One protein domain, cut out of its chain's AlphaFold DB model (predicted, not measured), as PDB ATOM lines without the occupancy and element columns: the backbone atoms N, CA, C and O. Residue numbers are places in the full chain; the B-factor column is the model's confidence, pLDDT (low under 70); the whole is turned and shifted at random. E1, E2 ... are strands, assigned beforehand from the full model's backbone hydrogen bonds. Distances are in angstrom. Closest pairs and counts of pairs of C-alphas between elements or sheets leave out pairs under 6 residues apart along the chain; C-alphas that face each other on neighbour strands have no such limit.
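This is residues 54 to 114 and 239 to 309 of the 365 residues of an uncharacterized protein of Streptococcus penaeicida (UniProt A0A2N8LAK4). One twisted sheet folds back on itself into a loose, nearly closed barrel; paired E2 and E4 turn back together, and E5 and E6 bring the wall round towards E1. The printed part has 132 residues, no named helix and strands E1 to E6 in a branched, mixed sheet: all strand, compact, radius of gyration of the C-alphas 15.0 A, spans 44 by 32 by 23 A.

Find E2, residues 82 to 111, and E4, 257 to 278. E1, 54 to 61, begins at C-alpha 54 (8.931, 18.185, -59.229). E3 is 245 to 248; E5, 282 to 291, spans 27.3 A; E6, 297 to 308, spans 28.4 A and ends at C-alpha 308 (4.290, 12.234, -37.757).

E2 has antiparallel neighbours E1 (N 58 to O 87, 2.8 A) and E5 (N 103 to O 289, 2.9 A) on one side, E4 (N 88 to O 272, 2.8 A) on the other. E4 bends by 159 degrees at residue 267. E3 is parallel to E4 (N 246 to O 275, 2.8 A). E5 and E6 form an antiparallel hairpin (N 288 to O 301, 2.8 A). The closest C-alphas of E1 and E6, Val 54 and Tyr 301, are 6.9 A apart.

Residues 115 to 238 are cut out, leaving 34.1 A between C-alphas 114 and 239. The link from E1 to E2 is long; its residues 63 to 81 are under pLDDT 70.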
ATOM      1  N   VAL A  54       8.441  18.727 -60.498       83.38
ATOM      2  CA  VAL A  54       8.931  18.185 -59.229       83.38
ATOM      3  C   VAL A  54       9.425  16.760 -59.476       83.38
ATOM      4  O   VAL A  54       8.683  15.937 -60.006       83.38
ATOM      5  N   ILE A  55      10.676  16.482 -59.109       83.75
ATOM      6  CA  ILE A  55      11.294  15.152 -59.225       83.75
ATOM      7  C   ILE A  55      10.893  14.282 -58.028       83.75
ATOM      8  O   ILE A  55      10.618  13.095 -58.178       83.75
ATOM      9  N   GLY A  56      10.832  14.875 -56.837       80.19
ATOM     10  CA  GLY A  56      10.473  14.166 -55.618       80.19
ATOM     11  C   GLY A  56      10.490  15.066 -54.394       80.19
ATOM     12  O   GLY A  56      10.852  16.242 -54.471       80.19
ATOM     13  N   ILE A  57      10.092  14.485 -53.267       86.56
ATOM     14  CA  ILE A  57      10.125  15.113 -51.951       86.56
ATOM     15  C   ILE A  57      10.828  14.177 -50.970       86.56
ATOM     16  O   ILE A  57      10.528  12.984 -50.912       86.56
ATOM     17  N   THR A  58      11.754  14.728 -50.197       84.25
ATOM     18  CA  THR A  58      12.378  14.050 -49.064       84.25
ATOM     19  C   THR A  58      11.749  14.586 -47.789       84.25
ATOM     20  O   THR A  58      11.669  15.797 -47.605       84.25
ATOM     21  N   ILE A  59      11.304  13.691 -46.907       83.69
ATOM     22  CA  ILE A  59      10.640  14.054 -45.653       83.69
ATOM     23  C   ILE A  59      11.448  13.472 -44.497       83.69
ATOM     24  O   ILE A  59      11.659  12.260 -44.435       83.69
ATOM     25  N   LYS A  60      11.915  14.331 -43.592       81.38
ATOM     26  CA  LYS A  60      12.749  13.963 -42.442       81.38
ATOM     27  C   LYS A  60      12.035  14.332 -41.149       81.38
ATOM     28  O   LYS A  60      11.565  15.455 -41.010       81.38
ATOM     29  N   GLN A  61      11.963  13.404 -40.194       74.31
ATOM     30  CA  GLN A  61      11.440  13.715 -38.862       74.31
ATOM     31  C   GLN A  61      12.413  14.618 -38.101       74.31
ATOM     32  O   GLN A  61      13.623  14.373 -38.075       74.31
ATOM     33  N   ILE A  62      11.872  15.656 -37.468       70.12
ATOM     34  CA  ILE A  62      12.641  16.569 -36.627       70.12
ATOM     35  C   ILE A  62      12.813  15.910 -35.256       70.12
ATOM     36  O   ILE A  62      11.957  16.010 -34.386       70.12
ATOM     37  N   ASN A  63      13.934  15.207 -35.078       52.91
ATOM     38  CA  ASN A  63      14.233  14.471 -33.841       52.91
ATOM     39  C   ASN A  63      15.166  15.228 -32.882       52.91
ATOM     40  O   ASN A  63      15.485  14.717 -31.814       52.91
ATOM     41  N   LYS A  64      15.648  16.423 -33.250       51.00
ATOM     42  CA  LYS A  64      16.611  17.187 -32.445       51.00
ATOM     43  C   LYS A  64      15.923  18.347 -31.737       51.00
ATOM     44  O   LYS A  64      15.126  19.058 -32.343       51.00
ATOM     45  N   SER A  65      16.291  18.568 -30.475       43.22
ATOM     46  CA  SER A  65      16.101  19.853 -29.810       43.22
ATOM     47  C   SER A  65      16.692  20.940 -30.701       43.22
ATOM     48  O   SER A  65      17.915  21.008 -30.869       43.22
ATOM     49  N   ILE A  66      15.848  21.761 -31.314       40.41
ATOM     50  CA  ILE A  66      16.319  22.949 -32.013       40.41
ATOM     51  C   ILE A  66      16.778  23.910 -30.916       40.41
ATOM     52  O   ILE A  66      15.982  24.664 -30.367       40.41
ATOM     53  N   LYS A  67      18.064  23.852 -30.550       34.12
ATOM     54  CA  LYS A  67      18.696  24.982 -29.868       34.12
ATOM     55  C   LYS A  67      18.688  26.121 -30.885       34.12
ATOM     56  O   LYS A  67      19.354  26.029 -31.916       34.12
ATOM     57  N   GLN A  68      17.858  27.135 -30.648       38.47
ATOM     58  CA  GLN A  68      17.802  28.348 -31.469       38.47
ATOM     59  C   GLN A  68      19.217  28.964 -31.604       38.47
ATOM     60  O   GLN A  68      20.001  28.852 -30.658       38.47
ATOM     61  N   PRO A  69      19.583  29.599 -32.743       34.56
ATOM     62  CA  PRO A  69      18.713  30.429 -33.575       34.56
ATOM     63  C   PRO A  69      18.684  29.942 -35.027       34.56
ATOM     64  O   PRO A  69      19.580  30.218 -35.826       34.56
ATOM     65  N   ILE A  70      17.605  29.247 -35.373       41.84
ATOM     66  CA  ILE A  70      17.109  29.194 -36.746       41.84
ATOM     67  C   ILE A  70      16.207  30.423 -36.854       41.84
ATOM     68  O   ILE A  70      15.350  30.619 -35.994       41.84
ATOM     69  N   SER A  71      16.439  31.301 -37.826       35.16
ATOM     70  CA  SER A  71      15.578  32.460 -38.070       35.16
ATOM     71  C   SER A  71      14.237  31.964 -38.609       35.16
ATOM     72  O   SER A  71      14.015  31.912 -39.818       35.16
ATOM     73  N   PHE A  72      13.382  31.517 -37.698       44.84
ATOM     74  CA  PHE A  72      11.981  31.257 -37.950       44.84
ATOM     75  C   PHE A  72      11.286  32.599 -38.168       44.84
ATOM     76  O   PHE A  72      11.414  33.504 -37.347       44.84
ATOM     77  N   ILE A  73      10.499  32.733 -39.236       35.09
ATOM     78  CA  ILE A  73       9.469  33.782 -39.305       35.09
ATOM     79  C   ILE A  73       8.241  33.267 -38.535       35.09
ATOM     80  O   ILE A  73       7.160  33.096 -39.081       35.09
ATOM     81  N   LEU A  74       8.449  32.935 -37.263       40.78
ATOM     82  CA  LEU A  74       7.429  32.698 -36.246       40.78
ATOM     83  C   LEU A  74       7.999  33.352 -34.994       40.78
ATOM     84  O   LEU A  74       9.033  32.913 -34.494       40.78
ATOM     85  N   ARG A  75       7.387  34.456 -34.558       34.75
ATOM     86  CA  ARG A  75       7.952  35.311 -33.509       34.75
ATOM     87  C   ARG A  75       8.035  34.617 -32.137       34.75
ATOM     88  O   ARG A  75       8.837  35.065 -31.330       34.75
ATOM     89  N   ASP A  76       7.342  33.489 -31.900       39.88
ATOM     90  CA  ASP A  76       7.047  33.065 -30.515       39.88
ATOM     91  C   ASP A  76       7.137  31.558 -30.182       39.88
ATOM     92  O   ASP A  76       6.653  31.130 -29.139       39.88
ATOM     93  N   CYS A  77       7.794  30.712 -30.983       36.00
ATOM     94  CA  CYS A  77       7.937  29.284 -30.630       36.00
ATOM     95  C   CYS A  77       9.211  29.029 -29.811       36.00
ATOM     96  O   CYS A  77      10.272  28.767 -30.387       36.00
ATOM     97  N   LYS A  78       9.139  29.106 -28.473       39.00
ATOM     98  CA  LYS A  78      10.349  28.987 -27.642       39.00
ATOM     99  C   LYS A  78      10.908  27.576 -27.483       39.00
ATOM    100  O   LYS A  78      12.129  27.464 -27.483       39.00
ATOM    101  N   GLU A  79      10.134  26.498 -27.401       47.16
ATOM    102  CA  GLU A  79      10.726  25.226 -26.960       47.16
ATOM    103  C   GLU A  79      10.093  23.998 -27.638       47.16
ATOM    104  O   GLU A  79       8.900  23.766 -27.552       47.16
ATOM    105  N   TYR A  80      10.949  23.234 -28.329       49.91
ATOM    106  CA  TYR A  80      10.766  21.876 -28.865       49.91
ATOM    107  C   TYR A  80       9.630  21.627 -29.869       49.91
ATOM    108  O   TYR A  80       8.442  21.725 -29.606       49.91
ATOM    109  N   GLN A  81      10.038  21.170 -31.052       57.91
ATOM    110  CA  GLN A  81       9.158  20.944 -32.189       57.91
ATOM    111  C   GLN A  81       9.161  19.460 -32.559       57.91
ATOM    112  O   GLN A  81      10.224  18.863 -32.741       57.91
ATOM    113  N   ASN A  82       7.977  18.852 -32.627       68.00
ATOM    114  CA  ASN A  82       7.758  17.604 -33.352       68.00
ATOM    115  C   ASN A  82       7.146  17.968 -34.699       68.00
ATOM    116  O   ASN A  82       6.275  18.831 -34.796       68.00
ATOM    117  N   GLY A  83       7.646  17.345 -35.753       76.75
ATOM    118  CA  GLY A  83       7.281  17.738 -37.097       76.75
ATOM    119  C   GLY A  83       8.142  17.057 -38.136       76.75
ATOM    120  O   GLY A  83       8.954  16.172 -37.837       76.75
ATOM    121  N   VAL A  84       7.961  17.493 -39.371       82.06
ATOM    122  CA  VAL A  84       8.740  17.023 -40.506       82.06
ATOM    123  C   VAL A  84       9.340  18.192 -41.264       82.06
ATOM    124  O   VAL A  84       8.657  19.163 -41.586       82.06
ATOM    125  N   GLU A  85      10.627  18.078 -41.564       83.88
ATOM    126  CA  GLU A  85      11.290  18.899 -42.565       83.88
ATOM    127  C   GLU A  85      11.044  18.263 -43.931       83.88
ATOM    128  O   GLU A  85      11.287  17.071 -44.141       83.88
ATOM    129  N   ASN A  86      10.545  19.068 -44.856       85.25
ATOM    130  CA  ASN A  86      10.246  18.671 -46.215       85.25
ATOM    131  C   ASN A  86      11.230  19.365 -47.147       85.25
ATOM    132  O   ASN A  86      11.403  20.579 -47.078       85.25
ATOM    133  N   GLU A  87      11.837  18.597 -48.041       87.44
ATOM    134  CA  GLU A  87      12.736  19.089 -49.078       87.44
ATOM    135  C   GLU A  87      12.214  18.637 -50.443       87.44
ATOM    136  O   GLU A  87      12.236  17.452 -50.779       87.44
ATOM    137  N   LEU A  88      11.710  19.586 -51.223       89.31
ATOM    138  CA  LEU A  88      11.174  19.371 -52.560       89.31
ATOM    139  C   LEU A  88      12.255  19.618 -53.607       89.31
ATOM    140  O   LEU A  88      12.842  20.701 -53.673       89.31
ATOM    141  N   VAL A  89      12.466  18.621 -54.460       90.62
ATOM    142  CA  VAL A  89      13.430  18.667 -55.557       90.62
ATOM    143  C   VAL A  89      12.709  19.102 -56.827       90.62
ATOM    144  O   VAL A  89      11.871  18.376 -57.369       90.62
ATOM    145  N   VAL A  90      13.038  20.295 -57.315       88.12
ATOM    146  CA  VAL A  90      12.403  20.929 -58.473       88.12
ATOM    147  C   VAL A  90      13.387  20.996 -59.635       88.12
ATOM    148  O   VAL A  90      14.426  21.642 -59.543       88.12
ATOM    149  N   SER A  91      13.043  20.364 -60.754       88.56
ATOM    150  CA  SER A  91      13.742  20.539 -62.023       88.56
ATOM    151  C   SER A  91      13.160  21.731 -62.773       88.56
ATOM    152  O   SER A  91      11.976  21.734 -63.129       88.56
ATOM    153  N   ASN A  92      13.997  22.735 -63.022       87.00
ATOM    154  CA  ASN A  92      13.674  23.852 -63.893       87.00
ATOM    155  C   ASN A  92      14.489  23.738 -65.195       87.00
ATOM    156  O   ASN A  92      15.711  23.837 -65.155       87.00
ATOM    157  N   PRO A  93      13.842  23.529 -66.352       80.62
ATOM    158  CA  PRO A  93      14.521  23.450 -67.646       80.62
ATOM    159  C   PRO A  93      14.825  24.828 -68.264       80.62
ATOM    160  O   PRO A  93      15.409  24.888 -69.344       80.62
ATOM    161  N   ARG A  94      14.373  25.924 -67.639       81.12
ATOM    162  CA  ARG A  94      14.579  27.306 -68.101       81.12
ATOM    163  C   ARG A  94      15.757  27.941 -67.371       81.12
ATOM    164  O   ARG A  94      16.053  27.551 -66.248       81.12
ATOM    165  N   ASN A  95      16.373  28.949 -67.990       74.75
ATOM    166  CA  ASN A  95      17.495  29.686 -67.401       74.75
ATOM    167  C   ASN A  95      17.137  30.246 -66.023       74.75
ATOM    168  O   ASN A  95      17.821  29.954 -65.047       74.75
ATOM    169  N   GLU A  96      16.018  30.963 -65.952       81.31
ATOM    170  CA  GLU A  96      15.493  31.529 -64.718       81.31
ATOM    171  C   GLU A  96      13.967  31.461 -64.742       81.31
ATOM    172  O   GLU A  96      13.323  31.776 -65.745       81.31
ATOM    173  N   GLN A  97      13.372  31.026 -63.635       82.69
ATOM    174  CA  GLN A  97      11.940  31.170 -63.414       82.69
ATOM    175  C   GLN A  97      11.696  31.708 -62.010       82.69
ATOM    176  O   GLN A  97      12.141  31.123 -61.025       82.69
ATOM    177  N   PHE A  98      10.936  32.794 -61.916       84.75
ATOM    178  CA  PHE A  98      10.549  33.347 -60.631       84.75
ATOM    179  C   PHE A  98       9.479  32.481 -59.949       84.75
ATOM    180  O   PHE A  98       8.438  32.156 -60.529       84.75
ATOM    181  N   LEU A  99       9.751  32.108 -58.703       84.44
ATOM    182  CA  LEU A  99       8.821  31.475 -57.782       84.44
ATOM    183  C   LEU A  99       8.450  32.496 -56.710       84.44
ATOM    184  O   LEU A  99       9.266  32.858 -55.863       84.44
ATOM    185  N   HIS A 100       7.197  32.933 -56.721       85.19
ATOM    186  CA  HIS A 100       6.709  33.917 -55.765       85.19
ATOM    187  C   HIS A 100       6.204  33.246 -54.490       85.19
ATOM    188  O   HIS A 100       6.608  33.620 -53.388       85.19
ATOM    189  N   LYS A 101       5.344  32.231 -54.644       85.00
ATOM    190  CA  LYS A 101       4.618  31.605 -53.535       85.00
ATOM    191  C   LYS A 101       4.649  30.083 -53.608       85.00
ATOM    192  O   LYS A 101       4.529  29.502 -54.691       85.00
ATOM    193  N   ILE A 102       4.749  29.466 -52.437       87.50
ATOM    194  CA  ILE A 102       4.367  28.073 -52.206       87.50
ATOM    195  C   ILE A 102       3.047  28.082 -51.448       87.50
ATOM    196  O   ILE A 102       2.899  28.801 -50.462       87.50
ATOM    197  N   GLU A 103       2.099  27.287 -51.918       89.12
ATOM    198  CA  GLU A 103       0.845  27.023 -51.229       89.12
ATOM    199  C   GLU A 103       0.781  25.552 -50.825       89.12
ATOM    200  O   GLU A 103       1.117  24.675 -51.623       89.12
ATOM    201  N   ILE A 104       0.395  25.302 -49.576       88.56
ATOM    202  CA  ILE A 104       0.249  23.968 -48.997       88.56
ATOM    203  C   ILE A 104      -1.210  23.792 -48.594       88.56
ATOM    204  O   ILE A 104      -1.710  24.561 -47.774       88.56
ATOM    205  N   ASN A 105      -1.862  22.768 -49.143       89.38
ATOM    206  CA  ASN A 105      -3.251  22.434 -48.825       89.38
ATOM    207  C   ASN A 105      -3.301  21.000 -48.298       89.38
ATOM    208  O   ASN A 105      -2.853  20.072 -48.982       89.38
ATOM    209  N   PHE A 106      -3.829  20.796 -47.091       88.44
ATOM    210  CA  PHE A 106      -3.984  19.451 -46.549       88.44
ATOM    211  C   PHE A 106      -5.223  18.798 -47.149       88.44
ATOM    212  O   PHE A 106      -6.332  19.308 -47.059       88.44
ATOM    213  N   LEU A 107      -5.009  17.644 -47.770       89.88
ATOM    214  CA  LEU A 107      -6.059  16.845 -48.391       89.88
ATOM    215  C   LEU A 107      -6.693  15.893 -47.374       89.88
ATOM    216  O   LEU A 107      -7.893  15.655 -47.411       89.88
ATOM    217  N   GLU A 108      -5.874  15.314 -46.492       89.81
ATOM    218  CA  GLU A 108      -6.322  14.403 -45.438       89.81
ATOM    219  C   GLU A 108      -5.475  14.622 -44.182       89.81
ATOM    220  O   GLU A 108      -4.240  14.609 -44.251       89.81
ATOM    221  N   ILE A 109      -6.139  14.758 -43.035       89.75
ATOM    222  CA  ILE A 109      -5.521  14.839 -41.713       89.75
ATOM    223  C   ILE A 109      -6.199  13.783 -40.848       89.75
ATOM    224  O   ILE A 109      -7.369  13.896 -40.500       89.75
ATOM    225  N   ASN A 110      -5.474  12.704 -40.565       90.31
ATOM    226  CA  ASN A 110      -6.000  11.556 -39.837       90.31
ATOM    227  C   ASN A 110      -5.192  11.297 -38.572       90.31
ATOM    228  O   ASN A 110      -3.987  11.546 -38.531       90.31
ATOM    229  N   ASP A 111      -5.824  10.674 -37.584       88.62
ATOM    230  CA  ASP A 111      -5.136  10.245 -36.371       88.62
ATOM    231  C   ASP A 111      -4.054   9.214 -36.676       88.62
ATOM    232  O   ASP A 111      -4.275   8.226 -37.389       88.62
ATOM    233  N   TYR A 112      -2.878   9.408 -36.079       90.88
ATOM    234  CA  TYR A 112      -1.817   8.416 -36.130       90.88
ATOM    235  C   TYR A 112      -1.650   7.710 -34.785       90.88
ATOM    236  O   TYR A 112      -1.082   8.227 -33.822       90.88
ATOM    237  N   LYS A 113      -2.120   6.463 -34.750       90.94
ATOM    238  CA  LYS A 113      -1.922   5.547 -33.629       90.94
ATOM    239  C   LYS A 113      -0.581   4.815 -33.761       90.94
ATOM    240  O   LYS A 113      -0.336   4.168 -34.783       90.94
ATOM    241  N   TYR A 114       0.281   4.922 -32.751       91.69
ATOM    242  CA  TYR A 114       1.573   4.235 -32.693       91.69
ATOM    243  C   TYR A 114       1.954   3.829 -31.265       91.69
ATOM    244  O   TYR A 114       1.556   4.478 -30.299       91.69
ATOM    245  N   ASN A 239      25.108  26.706 -40.006       33.00
ATOM    246  CA  ASN A 239      24.818  27.820 -40.907       33.00
ATOM    247  C   ASN A 239      23.306  27.937 -41.145       33.00
ATOM    248  O   ASN A 239      22.598  26.934 -41.245       33.00
ATOM    249  N   ARG A 240      22.820  29.181 -41.171       47.19
ATOM    250  CA  ARG A 240      21.401  29.534 -41.071       47.19
ATOM    251  C   ARG A 240      20.830  29.858 -42.451       47.19
ATOM    252  O   ARG A 240      21.289  30.796 -43.091       47.19
ATOM    253  N   GLU A 241      19.795  29.134 -42.860       50.50
ATOM    254  CA  GLU A 241      18.863  29.542 -43.919       50.50
ATOM    255  C   GLU A 241      17.482  29.735 -43.276       50.50
ATOM    256  O   GLU A 241      17.077  28.937 -42.427       50.50
ATOM    257  N   ALA A 242      16.758  30.794 -43.643       58.50
ATOM    258  CA  ALA A 242      15.380  30.986 -43.197       58.50
ATOM    259  C   ALA A 242      14.472  29.982 -43.923       58.50
ATOM    260  O   ALA A 242      14.350  30.022 -45.149       58.50
ATOM    261  N   ILE A 243      13.856  29.069 -43.169       67.62
ATOM    262  CA  ILE A 243      12.981  28.017 -43.699       67.62
ATOM    263  C   ILE A 243      11.535  28.337 -43.287       67.62
ATOM    264  O   ILE A 243      11.292  28.569 -42.101       67.62
ATOM    265  N   PRO A 244      10.569  28.350 -44.224       69.25
ATOM    266  CA  PRO A 244       9.152  28.482 -43.905       69.25
ATOM    267  C   PRO A 244       8.674  27.389 -42.954       69.25
ATOM    268  O   PRO A 244       9.028  26.219 -43.115       69.25
ATOM    269  N   VAL A 245       7.825  27.763 -42.001       71.50
ATOM    270  CA  VAL A 245       7.270  26.838 -41.014       71.50
ATOM    271  C   VAL A 245       5.763  26.976 -40.979       71.50
ATOM    272  O   VAL A 245       5.229  28.075 -40.865       71.50
ATOM    273  N   LEU A 246       5.103  25.833 -41.074       76.12
ATOM    274  CA  LEU A 246       3.676  25.666 -40.910       76.12
ATOM    275  C   LEU A 246       3.431  24.981 -39.577       76.12
ATOM    276  O   LEU A 246       4.120  24.017 -39.248       76.12
ATOM    277  N   LEU A 247       2.432  25.452 -38.846       73.69
ATOM    278  CA  LEU A 247       1.968  24.807 -37.634       73.69
ATOM    279  C   LEU A 247       0.560  24.265 -37.866       73.69
ATOM    280  O   LEU A 247      -0.328  25.015 -38.262       73.69
ATOM    281  N   LEU A 248       0.394  22.962 -37.655       76.12
ATOM    282  CA  LEU A 248      -0.881  22.272 -37.747       76.12
ATOM    283  C   LEU A 248      -1.416  22.073 -36.327       76.12
ATOM    284  O   LEU A 248      -0.935  21.187 -35.627       76.12
ATOM    285  N   ASN A 249      -2.369  22.921 -35.935       68.31
ATOM    286  CA  ASN A 249      -2.935  22.960 -34.578       68.31
ATOM    287  C   ASN A 249      -4.205  22.113 -34.416       68.31
ATOM    288  O   ASN A 249      -4.630  21.834 -33.302       68.31
ATOM    289  N   ASP A 250      -4.867  21.753 -35.516       68.06
ATOM    290  CA  ASP A 250      -6.124  21.011 -35.459       68.06
ATOM    291  C   ASP A 250      -6.253  20.038 -36.635       68.06
ATOM    292  O   ASP A 250      -5.684  20.212 -37.714       68.06
ATOM    293  N   ARG A 251      -7.048  18.994 -36.419       65.25
ATOM    294  CA  ARG A 251      -7.413  17.950 -37.378       65.25
ATOM    295  C   ARG A 251      -8.232  18.485 -38.549       65.25
ATOM    296  O   ARG A 251      -8.307  17.828 -39.583       65.25
ATOM    297  N   TYR A 252      -8.842  19.654 -38.387       66.44
ATOM    298  CA  TYR A 252      -9.672  20.297 -39.403       66.44
ATOM    299  C   TYR A 252      -8.949  21.407 -40.169       66.44
ATOM    300  O   TYR A 252      -9.518  21.978 -41.102       66.44
ATOM    301  N   ASP A 253      -7.698  21.699 -39.812       73.06
ATOM    302  CA  ASP A 253      -6.941  22.787 -40.413       73.06
ATOM    303  C   ASP A 253      -6.400  22.386 -41.797       73.06
ATOM    304  O   ASP A 253      -5.308  21.843 -41.964       73.06
ATOM    305  N   THR A 254      -7.241  22.575 -42.815       74.06
ATOM    306  CA  THR A 254      -7.025  22.057 -44.175       74.06
ATOM    307  C   THR A 254      -6.304  23.035 -45.114       74.06
ATOM    308  O   THR A 254      -5.958  22.674 -46.244       74.06
ATOM    309  N   GLY A 255      -5.969  24.238 -44.637       66.56
ATOM    310  CA  GLY A 255      -5.387  25.313 -45.443       66.56
ATOM    311  C   GLY A 255      -6.429  26.113 -46.246       66.56
ATOM    312  O   GLY A 255      -7.633  25.944 -46.047       66.56
ATOM    313  N   PRO A 256      -5.996  27.010 -47.151       74.81
ATOM    314  CA  PRO A 256      -4.666  27.062 -47.756       74.81
ATOM    315  C   PRO A 256      -3.626  27.848 -46.945       74.81
ATOM    316  O   PRO A 256      -3.886  28.953 -46.473       74.81
ATOM    317  N   TYR A 257      -2.404  27.318 -46.856       80.94
ATOM    318  CA  TYR A 257      -1.275  28.017 -46.233       80.94
ATOM    319  C   TYR A 257      -0.339  28.573 -47.290       80.94
ATOM    320  O   TYR A 257       0.123  27.842 -48.168       80.94
ATOM    321  N   HIS A 258      -0.020  29.861 -47.189       81.19
ATOM    322  CA  HIS A 258       0.766  30.565 -48.193       81.19
ATOM    323  C   HIS A 258       2.103  31.044 -47.633       81.19
ATOM    324  O   HIS A 258       2.152  31.815 -46.677       81.19
ATOM    325  N   PHE A 259       3.188  30.667 -48.305       77.00
ATOM    326  CA  PHE A 259       4.533  31.148 -48.013       77.00
ATOM    327  C   PHE A 259       5.069  31.935 -49.198       77.00
ATOM    328  O   PHE A 259       5.227  31.398 -50.298       77.00
ATOM    329  N   THR A 260       5.368  33.213 -48.975       78.00
ATOM    330  CA  THR A 260       6.039  34.049 -49.973       78.00
ATOM    331  C   THR A 260       7.540  33.790 -49.891       78.00
ATOM    332  O   THR A 260       8.155  34.073 -48.868       78.00
ATOM    333  N   LEU A 261       8.122  33.224 -50.951       72.88
ATOM    334  CA  LEU A 261       9.547  32.883 -51.015       72.88
ATOM    335  C   LEU A 261      10.365  33.854 -51.862       72.88
ATOM    336  O   LEU A 261      11.536  34.058 -51.563       72.88
ATOM    337  N   ASN A 262       9.773  34.415 -52.925       79.38
ATOM    338  CA  ASN A 262      10.456  35.291 -53.885       79.38
ATOM    339  C   ASN A 262      11.825  34.741 -54.342       79.38
ATOM    340  O   ASN A 262      12.846  35.419 -54.246       79.38
ATOM    341  N   LYS A 263      11.852  33.492 -54.822       79.94
ATOM    342  CA  LYS A 263      13.077  32.777 -55.206       79.94
ATOM    343  C   LYS A 263      13.188  32.651 -56.723       79.94
ATOM    344  O   LYS A 263      12.221  32.291 -57.389       79.94
ATOM    345  N   ILE A 264      14.382  32.875 -57.267       83.81
ATOM    346  CA  ILE A 264      14.694  32.548 -58.663       83.81
ATOM    347  C   ILE A 264      15.093  31.069 -58.722       83.81
ATOM    348  O   ILE A 264      15.994  30.629 -58.007       83.81
ATOM    349  N   LEU A 265      14.384  30.285 -59.532       84.94
ATOM    350  CA  LEU A 265      14.744  28.905 -59.843       84.94
ATOM    351  C   LEU A 265      15.746  28.921 -60.998       84.94
ATOM    352  O   LEU A 265      15.389  29.321 -62.106       84.94
ATOM    353  N   ASN A 266      16.968  28.457 -60.754       86.50
ATOM    354  CA  ASN A 266      18.022  28.367 -61.766       86.50
ATOM    355  C   ASN A 266      17.781  27.180 -62.703       86.50
ATOM    356  O   ASN A 266      17.057  26.246 -62.346       86.50
ATOM    357  N   ASN A 267      18.425  27.169 -63.867       84.50
ATOM    358  CA  ASN A 267      18.447  25.989 -64.732       84.50
ATOM    359  C   ASN A 267      19.015  24.765 -63.988       84.50
ATOM    360  O   ASN A 267      20.045  24.852 -63.320       84.50
ATOM    361  N   GLY A 268      18.350  23.618 -64.112       84.38
ATOM    362  CA  GLY A 268      18.730  22.373 -63.453       84.38
ATOM    363  C   GLY A 268      17.900  22.083 -62.202       84.38
ATOM    364  O   GLY A 268      16.670  22.147 -62.236       84.38
ATOM    365  N   ILE A 269      18.561  21.672 -61.117       85.31
ATOM    366  CA  ILE A 269      17.914  21.197 -59.887       85.31
ATOM    367  C   ILE A 269      17.908  22.307 -58.836       85.31
ATOM    368  O   ILE A 269      18.941  22.874 -58.503       85.31
ATOM    369  N   ASN A 270      16.732  22.568 -58.277       86.94
ATOM    370  CA  ASN A 270      16.512  23.524 -57.204       86.94
ATOM    371  C   ASN A 270      15.883  22.818 -56.005       86.94
ATOM    372  O   ASN A 270      15.031  21.943 -56.169       86.94
ATOM    373  N   LEU A 271      16.267  23.240 -54.801       85.44
ATOM    374  CA  LEU A 271      15.705  22.740 -53.549       85.44
ATOM    375  C   LEU A 271      14.795  23.796 -52.921       85.44
ATOM    376  O   LEU A 271      15.157  24.977 -52.824       85.44
ATOM    377  N   LEU A 272      13.617  23.358 -52.492       85.00
ATOM    378  CA  LEU A 272      12.680  24.143 -51.696       85.00
ATOM    379  C   LEU A 272      12.446  23.401 -50.385       85.00
ATOM    380  O   LEU A 272      12.147  22.211 -50.407       85.00
ATOM    381  N   LYS A 273      12.592  24.099 -49.262       82.56
ATOM    382  CA  LYS A 273      12.441  23.517 -47.928       82.56
ATOM    383  C   LYS A 273      11.298  24.185 -47.187       82.56
ATOM    384  O   LYS A 273      11.103  25.387 -47.344       82.56
ATOM    385  N   TRP A 274      10.572  23.421 -46.384       81.31
ATOM    386  CA  TRP A 274       9.632  23.933 -45.385       81.31
ATOM    387  C   TRP A 274       9.457  22.910 -44.269       81.31
ATOM    388  O   TRP A 274       9.735  21.721 -44.436       81.31
ATOM    389  N   ILE A 275       8.956  23.364 -43.131       80.62
ATOM    390  CA  ILE A 275       8.696  22.521 -41.969       80.62
ATOM    391  C   ILE A 275       7.194  22.479 -41.708       80.62
ATOM    392  O   ILE A 275       6.523  23.503 -41.797       80.62
ATOM    393  N   VAL A 276       6.679  21.296 -41.382       80.75
ATOM    394  CA  VAL A 276       5.334  21.120 -40.820       80.75
ATOM    395  C   VAL A 276       5.490  20.679 -39.374       80.75
ATOM    396  O   VAL A 276       6.032  19.604 -39.113       80.75
ATOM    397  N   LEU A 277       5.034  21.518 -38.457       80.44
ATOM    398  CA  LEU A 277       4.975  21.265 -37.027       80.44
ATOM    399  C   LEU A 277       3.605  20.751 -36.639       80.44
ATOM    400  O   LEU A 277       2.602  21.163 -37.219       80.44
ATOM    401  N   VAL A 278       3.590  19.863 -35.656       78.44
ATOM    402  CA  VAL A 278       2.371  19.256 -35.134       78.44
ATOM    403  C   VAL A 278       2.444  19.235 -33.615       78.44
ATOM    404  O   VAL A 278       3.518  19.025 -33.044       78.44
ATOM    405  N   ASP A 279       1.301  19.423 -32.979       77.12
ATOM    406  CA  ASP A 279       1.075  19.309 -31.536       77.12
ATOM    407  C   ASP A 279       0.362  17.998 -31.142       77.12
ATOM    408  O   ASP A 279       0.181  17.705 -29.963       77.12
ATOM    409  N   PHE A 280       0.007  17.160 -32.120       79.75
ATOM    410  CA  PHE A 280      -0.580  15.838 -31.905       79.75
ATOM    411  C   PHE A 280      -0.074  14.815 -32.936       79.75
ATOM    412  O   PHE A 280       0.465  15.174 -33.990       79.75
ATOM    413  N   PRO A 281      -0.201  13.502 -32.662       87.25
ATOM    414  CA  PRO A 281       0.279  12.485 -33.581       87.25
ATOM    415  C   PRO A 281      -0.670  12.330 -34.767       87.25
ATOM    416  O   PRO A 281      -1.838  11.964 -34.623       87.25
ATOM    417  N   VAL A 282      -0.142  12.565 -35.964       90.44
ATOM    418  CA  VAL A 282      -0.966  12.773 -37.152       90.44
ATOM    419  C   VAL A 282      -0.418  12.065 -38.381       90.44
ATOM    420  O   VAL A 282       0.786  11.870 -38.563       90.44
ATOM    421  N   LYS A 283      -1.333  11.661 -39.254       91.56
ATOM    422  CA  LYS A 283      -1.072  11.157 -40.591       91.56
ATOM    423  C   LYS A 283      -1.629  12.172 -41.585       91.56
ATOM    424  O   LYS A 283      -2.839  12.245 -41.781       91.56
ATOM    425  N   ILE A 284      -0.735  12.920 -42.220       91.06
ATOM    426  CA  ILE A 284      -1.083  13.983 -43.167       91.06
ATOM    427  C   ILE A 284      -0.890  13.530 -44.611       91.06
ATOM    428  O   ILE A 284       0.023  12.763 -44.924       91.06
ATOM    429  N   LYS A 285      -1.725  14.031 -45.510       92.38
ATOM    430  CA  LYS A 285      -1.543  14.000 -46.963       92.38
ATOM    431  C   LYS A 285      -1.878  15.391 -47.467       92.38
ATOM    432  O   LYS A 285      -2.912  15.934 -47.095       92.38
ATOM    433  N   TYR A 286      -1.015  15.973 -48.284       91.38
ATOM    434  CA  TYR A 286      -1.159  17.368 -48.678       91.38
ATOM    435  C   TYR A 286      -0.662  17.594 -50.102       91.38
ATOM    436  O   TYR A 286       0.146  16.822 -50.624       91.38
ATOM    437  N   GLU A 287      -1.169  18.639 -50.742       93.12
ATOM    438  CA  GLU A 287      -0.659  19.128 -52.014       93.12
ATOM    439  C   GLU A 287       0.214  20.364 -51.817       93.12
ATOM    440  O   GLU A 287      -0.003  21.176 -50.919       93.12
ATOM    441  N   VAL A 288       1.210  20.489 -52.687       91.75
ATOM    442  CA  VAL A 288       2.097  21.640 -52.790       91.75
ATOM    443  C   VAL A 288       1.880  22.272 -54.155       91.75
ATOM    444  O   VAL A 288       2.075  21.627 -55.191       91.75
ATOM    445  N   ILE A 289       1.488  23.542 -54.164       92.56
ATOM    446  CA  ILE A 289       1.277  24.335 -55.371       92.56
ATOM    447  C   ILE A 289       2.363  25.406 -55.452       92.56
ATOM    448  O   ILE A 289       2.528  26.226 -54.552       92.56
ATOM    449  N   LEU A 290       3.086  25.426 -56.568       91.38
ATOM    450  CA  LEU A 290       4.071  26.462 -56.875       91.38
ATOM    451  C   LEU A 290       3.410  27.548 -57.727       91.38
ATOM    452  O   LEU A 290       2.837  27.228 -58.772       91.38
ATOM    453  N   LYS A 291       3.495  28.819 -57.321       89.12
ATOM    454  CA  LYS A 291       2.897  29.957 -58.039       89.12
ATOM    455  C   LYS A 291       3.934  31.026 -58.394       89.12
ATOM    456  O   LYS A 291       4.826  31.341 -57.603       89.12
ATOM    457  N   ASN A 292       3.790  31.606 -59.584       88.44
ATOM    458  CA  ASN A 292       4.545  32.791 -59.999       88.44
ATOM    459  C   ASN A 292       3.937  34.079 -59.399       88.44
ATOM    460  O   ASN A 292       2.898  34.028 -58.739       88.44
ATOM    461  N   ILE A 293       4.569  35.227 -59.648       85.81
ATOM    462  CA  ILE A 293       4.156  36.556 -59.186       85.81
ATOM    463  C   ILE A 293       2.739  36.918 -59.653       85.81
ATOM    464  O   ILE A 293       1.949  37.416 -58.861       85.81
ATOM    465  N   ASP A 294       2.365  36.512 -60.873       85.31
ATOM    466  CA  ASP A 294       1.017  36.689 -61.441       85.31
ATOM    467  C   ASP A 294      -0.045  35.758 -60.815       85.31
ATOM    468  O   ASP A 294      -1.169  35.669 -61.302       85.31
ATOM    469  N   GLY A 295       0.323  34.934 -59.829       81.31
ATOM    470  CA  GLY A 295      -0.550  33.904 -59.254       81.31
ATOM    471  C   GLY A 295      -0.754  32.665 -60.137       81.31
ATOM    472  O   GLY A 295      -1.398  31.707 -59.705       81.31
ATOM    473  N   LYS A 296      -0.173  32.630 -61.348       88.19
ATOM    474  CA  LYS A 296      -0.215  31.464 -62.245       88.19
ATOM    475  C   LYS A 296       0.444  30.245 -61.599       88.19
ATOM    476  O   LYS A 296       1.576  30.324 -61.117       88.19
ATOM    477  N   ILE A 297      -0.250  29.110 -61.657       89.69
ATOM    478  CA  ILE A 297       0.241  27.824 -61.154       89.69
ATOM    479  C   ILE A 297       1.347  27.311 -62.079       89.69
ATOM    480  O   ILE A 297       1.123  27.062 -63.263       89.69
ATOM    481  N   LEU A 298       2.542  27.144 -61.521       87.81
ATOM    482  CA  LEU A 298       3.705  26.574 -62.195       87.81
ATOM    483  C   LEU A 298       3.673  25.046 -62.155       87.81
ATOM    484  O   LEU A 298       3.964  24.398 -63.158       87.81
ATOM    485  N   TYR A 299       3.318  24.475 -61.001       89.62
ATOM    486  CA  TYR A 299       3.233  23.031 -60.805       89.62
ATOM    487  C   TYR A 299       2.380  22.685 -59.578       89.62
ATOM    488  O   TYR A 299       2.305  23.480 -58.638       89.62
ATOM    489  N   LYS A 300       1.778  21.490 -59.578       91.69
ATOM    490  CA  LYS A 300       1.107  20.887 -58.419       91.69
ATOM    491  C   LYS A 300       1.725  19.531 -58.117       91.69
ATOM    492  O   LYS A 300       1.875  18.716 -59.026       91.69
ATOM    493  N   TYR A 301       2.056  19.283 -56.858       91.69
ATOM    494  CA  TYR A 301       2.613  18.012 -56.413       91.69
ATOM    495  C   TYR A 301       1.847  17.490 -55.204       91.69
ATOM    496  O   TYR A 301       1.701  18.199 -54.215       91.69
ATOM    497  N   ILE A 302       1.377  16.245 -55.273       91.88
ATOM    498  CA  ILE A 302       0.685  15.597 -54.158       91.88
ATOM    499  C   ILE A 302       1.703  14.788 -53.369       91.88
ATOM    500  O   ILE A 302       2.298  13.834 -53.878       91.88
ATOM    501  N   VAL A 303       1.879  15.158 -52.107       89.31
ATOM    502  CA  VAL A 303       2.742  14.446 -51.176       89.31
ATOM    503  C   VAL A 303       2.007  13.215 -50.666       89.31
ATOM    504  O   VAL A 303       0.845  13.270 -50.253       89.31
ATOM    505  N   LYS A 304       2.691  12.067 -50.715       89.12
ATOM    506  CA  LYS A 304       2.161  10.814 -50.173       89.12
ATOM    507  C   LYS A 304       1.915  10.946 -48.672       89.12
ATOM    508  O   LYS A 304       2.541  11.745 -47.979       89.12
ATOM    509  N   SER A 305       1.018  10.106 -48.170       90.38
ATOM    510  CA  SER A 305       0.663  10.144 -46.762       90.38
ATOM    511  C   SER A 305       1.883   9.930 -45.857       90.38
ATOM    512  O   SER A 305       2.594   8.932 -45.980       90.38
ATOM    513  N   THR A 306       2.093  10.876 -44.949       88.25
ATOM    514  CA  THR A 306       3.236  10.966 -44.043       88.25
ATOM    515  C   THR A 306       2.750  10.834 -42.609       88.25
ATOM    516  O   THR A 306       1.790  11.489 -42.214       88.25
ATOM    517  N   LYS A 307       3.411   9.978 -41.828       90.81
ATOM    518  CA  LYS A 307       3.103   9.746 -40.413       90.81
ATOM    519  C   LYS A 307       4.072  10.539 -39.541       90.81
ATOM    520  O   LYS A 307       5.286  10.362 -39.656       90.81
ATOM    521  N   ILE A 308       3.534  11.373 -38.663       87.56
ATOM    522  CA  ILE A 308       4.290  12.234 -37.757       87.56
ATOM    523  C   ILE A 308       3.955  11.819 -36.329       87.56
ATOM    524  O   ILE A 308       2.798  11.839 -35.914       87.56
ATOM    525  N   LYS A 309       4.978  11.383 -35.592       86.88
ATOM    526  CA  LYS A 309       4.854  11.033 -34.177       86.88
ATOM    527  C   LYS A 309       4.844  12.294 -33.321       86.88
ATOM    528  O   LYS A 309       5.482  13.283 -33.677       86.88
TER     529      LYS A 309